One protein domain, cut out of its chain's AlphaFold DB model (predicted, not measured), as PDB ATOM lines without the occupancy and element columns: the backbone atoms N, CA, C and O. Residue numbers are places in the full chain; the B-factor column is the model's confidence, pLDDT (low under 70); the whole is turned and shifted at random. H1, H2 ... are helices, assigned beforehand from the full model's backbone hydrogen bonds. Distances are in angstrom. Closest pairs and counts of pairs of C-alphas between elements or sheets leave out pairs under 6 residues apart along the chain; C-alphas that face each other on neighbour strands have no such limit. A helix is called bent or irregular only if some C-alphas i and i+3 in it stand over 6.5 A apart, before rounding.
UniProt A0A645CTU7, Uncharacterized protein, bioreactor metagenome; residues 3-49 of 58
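What this domain is: This is residues 3 to 49 of the 58 residues of an uncharacterized protein of bioreactor metagenome (UniProt A0A645CTU7). H1 forms one side of a flat, open loop of chain, with residues 3 to 8 before it and the link of residues 25 to 32 after it making the rest. H2 leads away from this loop, and residues 40 to 49 stick out as a free arm. The printed part has 47 residues with two named helices, H1 then H2, and no named strand; its class is all helix. It is loose, with a radius of gyration of the C-alphas of 12.9 A, and spans 41 by 23 by 7 A.

How they stand to each other: H1, residues 9 to 24, has a kink of 27 degrees near residue 17 but is not bent. H2, residues 33 to 47, is apart from H1. Every O i to N i+4 pair is within hydrogen-bond range in H2, against 7 of 12 in H1.

Where its parts are: H1 runs 24.0 A from C-alpha 9 at (178.215, 179.192, 175.413) to C-alpha 24. H2 runs 21.2 A, ending with C-alpha 47 at (183.763, 143.036, 166.540).

The domain as a whole: The C-alphas farthest apart, those of His 10 and Lys 49, are 42.0 A apart. The printed part has no cut, and the link H1 to H2 is short. Residues 8 to 15 have pLDDT under 70.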
ATOM      1  N   ILE A   3     181.773 160.769 175.341       85.69
ATOM      2  CA  ILE A   3     180.939 161.556 174.423       85.69
ATOM      3  C   ILE A   3     180.520 162.801 175.197       85.69
ATOM      4  O   ILE A   3     179.746 162.685 176.145       85.69
ATOM      5  N   ASN A   4     181.049 163.967 174.829       78.25
ATOM      6  CA  ASN A   4     180.679 165.228 175.464       78.25
ATOM      7  C   ASN A   4     180.105 166.181 174.425       78.25
ATOM      8  O   ASN A   4     180.866 166.821 173.720       78.25
ATOM      9  N   THR A   5     178.786 166.276 174.306       79.25
ATOM     10  CA  THR A   5     178.121 167.119 173.301       79.25
ATOM     11  C   THR A   5     177.584 168.400 173.952       79.25
ATOM     12  O   THR A   5     176.374 168.481 174.195       79.25
ATOM     13  N   PRO A   6     178.437 169.383 174.313       72.00
ATOM     14  CA  PRO A   6     177.969 170.610 174.939       72.00
ATOM     15  C   PRO A   6     177.109 171.408 173.953       72.00
ATOM     16  O   PRO A   6     177.450 171.544 172.780       72.00
ATOM     17  N   MET A   7     176.005 171.969 174.446       71.19
ATOM     18  CA  MET A   7     175.160 172.906 173.703       71.19
ATOM     19  C   MET A   7     175.112 174.242 174.450       71.19
ATOM     20  O   MET A   7     174.681 174.296 175.600       71.19
ATOM     21  N   GLY A   8     175.531 175.324 173.784       62.66
ATOM     22  CA  GLY A   8     175.496 176.693 174.313       62.66
ATOM     23  C   GLY A   8     176.811 177.181 174.940       62.66
ATOM     24  O   GLY A   8     177.663 176.401 175.355       62.66
ATOM     25  N   TYR A   9     176.967 178.509 175.028       56.00
ATOM     26  CA  TYR A   9     178.215 179.192 175.413       56.00
ATOM     27  C   TYR A   9     178.771 178.766 176.784       56.00
ATOM     28  O   TYR A   9     179.958 178.484 176.913       56.00
ATOM     29  N   HIS A  10     177.908 178.643 177.797       60.62
ATOM     30  CA  HIS A  10     178.324 178.242 179.147       60.62
ATOM     31  C   HIS A  10     178.743 176.768 179.250       60.62
ATOM     32  O   HIS A  10     179.541 176.429 180.117       60.62
ATOM     33  N   ALA A  11     178.257 175.901 178.357       61.72
ATOM     34  CA  ALA A  11     178.652 174.494 178.325       61.72
ATOM     35  C   ALA A  11     180.054 174.293 177.719       61.72
ATOM     36  O   ALA A  11     180.716 173.307 178.034       61.72
ATOM     37  N   HIS A  12     180.530 175.235 176.892       61.62
ATOM     38  CA  HIS A  12     181.873 175.187 176.306       61.62
ATOM     39  C   HIS A  12     182.978 175.451 177.334       61.62
ATOM     40  O   HIS A  12     184.000 174.779 177.290       61.62
ATOM     41  N   ALA A  13     182.765 176.361 178.290       61.00
ATOM     42  CA  ALA A  13     183.763 176.652 179.324       61.00
ATOM     43  C   ALA A  13     184.053 175.434 180.225       61.00
ATOM     44  O   ALA A  13     185.197 175.202 180.599       61.00
ATOM     45  N   SER A  14     183.032 174.625 180.530       63.75
ATOM     46  CA  SER A  14     183.182 173.385 181.309       63.75
ATOM     47  C   SER A  14     183.698 172.196 180.481       63.75
ATOM     48  O   SER A  14     184.232 171.240 181.042       63.75
ATOM     49  N   ASP A  15     183.547 172.224 179.152       69.19
ATOM     50  CA  ASP A  15     184.051 171.177 178.245       69.19
ATOM     51  C   ASP A  15     185.590 171.136 178.207       69.19
ATOM     52  O   ASP A  15     186.185 170.065 178.071       69.19
ATOM     53  N   ASP A  16     186.250 172.279 178.410       79.38
ATOM     54  CA  ASP A  16     187.710 172.399 178.409       79.38
ATOM     55  C   ASP A  16     188.389 171.453 179.416       79.38
ATOM     56  O   ASP A  16     189.402 170.824 179.092       79.38
ATOM     57  N   GLU A  17     187.809 171.289 180.609       85.88
ATOM     58  CA  GLU A  17     188.346 170.402 181.646       85.88
ATOM     59  C   GLU A  17     188.227 168.925 181.256       85.88
ATOM     60  O   GLU A  17     189.205 168.172 181.331       85.88
ATOM     61  N   ILE A  18     187.047 168.511 180.782       84.75
ATOM     62  CA  ILE A  18     186.780 167.130 180.355       84.75
ATOM     63  C   ILE A  18     187.700 166.761 179.191       84.75
ATOM     64  O   ILE A  18     188.326 165.697 179.201       84.75
ATOM     65  N   ARG A  19     187.835 167.662 178.213       86.25
ATOM     66  CA  ARG A  19     188.734 167.493 177.072       86.25
ATOM     67  C   ARG A  19     190.188 167.360 177.515       86.25
ATOM     68  O   ARG A  19     190.869 166.424 177.094       86.25
ATOM     69  N   SER A  20     190.657 168.258 178.379       90.31
ATOM     70  CA  SER A  20     192.036 168.257 178.880       90.31
ATOM     71  C   SER A  20     192.385 166.947 179.594       90.31
ATOM     72  O   SER A  20     193.408 166.317 179.304       90.31
ATOM     73  N   ILE A  21     191.496 166.472 180.471       92.44
ATOM     74  CA  ILE A  21     191.691 165.220 181.210       92.44
ATOM     75  C   ILE A  21     191.642 164.013 180.265       92.44
ATOM     76  O   ILE A  21     192.507 163.139 180.354       92.44
ATOM     77  N   ALA A  22     190.691 163.970 179.327       91.06
ATOM     78  CA  ALA A  22     190.594 162.887 178.350       91.06
ATOM     79  C   ALA A  22     191.866 162.779 177.495       91.06
ATOM     80  O   ALA A  22     192.402 161.682 177.324       91.06
ATOM     81  N   MET A  23     192.407 163.912 177.034       90.88
ATOM     82  CA  MET A  23     193.674 163.957 176.299       90.88
ATOM     83  C   MET A  23     194.849 163.481 177.157       90.88
ATOM     84  O   MET A  23     195.625 162.631 176.718       90.88
ATOM     85  N   ARG A  24     194.960 163.973 178.399       95.62
ATOM     86  CA  ARG A  24     196.030 163.588 179.334       95.62
ATOM     87  C   ARG A  24     196.027 162.090 179.636       95.62
ATOM     88  O   ARG A  24     197.093 161.484 179.733       95.62
ATOM     89  N   LEU A  25     194.845 161.495 179.763       96.38
ATOM     90  CA  LEU A  25     194.662 160.068 180.034       96.38
ATOM     91  C   LEU A  25     194.620 159.204 178.763       96.38
ATOM     92  O   LEU A  25     194.471 157.989 178.868       96.38
ATOM     93  N   LYS A  26     194.759 159.804 177.571       94.62
ATOM     94  CA  LYS A  26     194.641 159.129 176.263       94.62
ATOM     95  C   LYS A  26     193.321 158.370 176.097       94.62
ATOM     96  O   LYS A  26     193.264 157.323 175.453       94.62
ATOM     97  N   ILE A  27     192.251 158.902 176.679       94.31
ATOM     98  CA  ILE A  27     190.906 158.360 176.534       94.31
ATOM     99  C   ILE A  27     190.306 158.959 175.257       94.31
ATOM    100  O   ILE A  27     190.212 160.183 175.156       94.31
ATOM    101  N   PRO A  28     189.864 158.136 174.284       91.81
ATOM    102  CA  PRO A  28     189.171 158.642 173.105       91.81
ATOM    103  C   PRO A  28     187.947 159.462 173.512       91.81
ATOM    104  O   PRO A  28     187.126 158.979 174.302       91.81
ATOM    105  N   TYR A  29     187.817 160.670 172.969       90.94
ATOM    106  CA  TYR A  29     186.685 161.558 173.211       90.94
ATOM    107  C   TYR A  29     186.161 162.137 171.897       90.94
ATOM    108  O   TYR A  29     186.902 162.258 170.923       90.94
ATOM    109  N   THR A  30     184.882 162.486 171.874       91.44
ATOM    110  CA  THR A  30     184.264 163.221 170.771       91.44
ATOM    111  C   THR A  30     183.259 164.227 171.306       91.44
ATOM    112  O   THR A  30     182.634 163.980 172.343       91.44
ATOM    113  N   THR A  31     183.098 165.339 170.587       90.25
ATOM    114  CA  THR A  31     182.165 166.410 170.944       90.25
ATOM    115  C   THR A  31     180.909 166.485 170.086       90.25
ATOM    116  O   THR A  31     180.042 167.324 170.318       90.25
ATOM    117  N   THR A  32     180.769 165.584 169.111       89.00
ATOM    118  CA  THR A  32     179.602 165.537 168.228       89.00
ATOM    119  C   THR A  32     178.915 164.179 168.288       89.00
ATOM    120  O   THR A  32     179.553 163.124 168.384       89.00
ATOM    121  N   THR A  33     177.587 164.199 168.189       89.50
ATOM    122  CA  THR A  33     176.773 162.981 168.094       89.50
ATOM    123  C   THR A  33     177.098 162.193 166.827       89.50
ATOM    124  O   THR A  33     177.173 160.970 166.877       89.50
ATOM    125  N   SER A  34     177.377 162.873 165.711       92.69
ATOM    126  CA  SER A  34     177.748 162.234 164.443       92.69
ATOM    127  C   SER A  34     179.025 161.397 164.556       92.69
ATOM    128  O   SER A  34     179.048 160.247 164.122       92.69
ATOM    129  N   ALA A  35     180.070 161.921 165.197       90.69
ATOM    130  CA  ALA A  35     181.301 161.168 165.414       90.69
ATOM    131  C   ALA A  35     181.123 160.043 166.448       90.69
ATOM    132  O   ALA A  35     181.762 158.998 166.326       90.69
ATOM    133  N   ALA A  36     180.236 160.213 167.434       91.50
ATOM    134  CA  ALA A  36     179.885 159.133 168.355       91.50
ATOM    135  C   ALA A  36     179.199 157.961 167.632       91.50
ATOM    136  O   ALA A  36     179.583 156.812 167.848       91.50
ATOM    137  N   VAL A  37     178.245 158.243 166.738       95.19
ATOM    138  CA  VAL A  37     177.578 157.226 165.906       95.19
ATOM    139  C   VAL A  37     178.600 156.480 165.044       95.19
ATOM    140  O   VAL A  37     178.667 155.254 165.112       95.19
ATOM    141  N   ALA A  38     179.468 157.204 164.331       95.00
ATOM    142  CA  ALA A  38     180.505 156.595 163.497       95.00
ATOM    143  C   ALA A  38     181.459 155.685 164.298       95.00
ATOM    144  O   ALA A  38     181.846 154.613 163.834       95.00
ATOM    145  N   ALA A  39     181.819 156.075 165.525       93.94
ATOM    146  CA  ALA A  39     182.659 155.255 166.395       93.94
ATOM    147  C   ALA A  39     181.963 153.950 166.820       93.94
ATOM    148  O   ALA A  39     182.594 152.893 166.831       93.94
ATOM    149  N   VAL A  40     180.664 154.000 167.138       93.62
ATOM    150  CA  VAL A  40     179.866 152.810 167.480       93.62
ATOM    151  C   VAL A  40     179.771 151.855 166.288       93.62
ATOM    152  O   VAL A  40     179.992 150.653 166.445       93.62
ATOM    153  N   GLU A  41     179.505 152.381 165.094       94.38
ATOM    154  CA  GLU A  41     179.463 151.596 163.856       94.38
ATOM    155  C   GLU A  41     180.807 150.916 163.572       94.38
ATOM    156  O   GLU A  41     180.851 149.711 163.308       94.38
ATOM    157  N   ALA A  42     181.913 151.657 163.703       91.00
ATOM    158  CA  ALA A  42     183.259 151.125 163.520       91.00
ATOM    159  C   ALA A  42     183.583 150.009 164.528       91.00
ATOM    160  O   ALA A  42     184.090 148.956 164.137       91.00
ATOM    161  N   ILE A  43     183.245 150.187 165.812       92.44
ATOM    162  CA  ILE A  43     183.419 149.147 166.840       92.44
ATOM    163  C   ILE A  43     182.613 147.896 166.472       92.44
ATOM    164  O   ILE A  43     183.154 146.789 166.509       92.44
ATOM    165  N   GLY A  44     181.350 148.059 166.073       93.19
ATOM    166  CA  GLY A  44     180.498 146.945 165.660       93.19
ATOM    167  C   GLY A  44     181.049 146.193 164.445       93.19
ATOM    168  O   GLY A  44     181.030 144.961 164.415       93.19
ATOM    169  N   TYR A  45     181.586 146.912 163.458       92.56
ATOM    170  CA  TYR A  45     182.237 146.322 162.287       92.56
ATOM    171  C   TYR A  45     183.486 145.507 162.664       92.56
ATOM    172  O   TYR A  45     183.642 144.366 162.220       92.56
ATOM    173  N   LEU A  46     184.337 146.048 163.544       89.94
ATOM    174  CA  LEU A  46     185.542 145.369 164.032       89.94
ATOM    175  C   LEU A  46     185.213 144.118 164.856       89.94
ATOM    176  O   LEU A  46     185.839 143.074 164.664       89.94
ATOM    177  N   GLN A  47     184.206 144.182 165.733       92.06
ATOM    178  CA  GLN A  47     183.763 143.036 166.540       92.06
ATOM    179  C   GLN A  47     183.262 141.871 165.679       92.06
ATOM    180  O   GLN A  47     183.495 140.710 166.015       92.06
ATOM    181  N   LYS A  48     182.633 142.163 164.537       90.50
ATOM    182  CA  LYS A  48     182.174 141.150 163.575       90.50
ATOM    183  C   LYS A  48     183.312 140.534 162.741       90.50
ATOM    184  O   LYS A  48     183.039 139.665 161.920       90.50
ATOM    185  N   LYS A  49     184.570 140.964 162.931       80.00
ATOM    186  CA  LYS A  49     185.768 140.551 162.165       80.00
ATOM    187  C   LYS A  49     185.634 140.708 160.643       80.00
ATOM    188  O   LYS A  49     186.344 140.050 159.890       80.00
TER     189      LYS A  49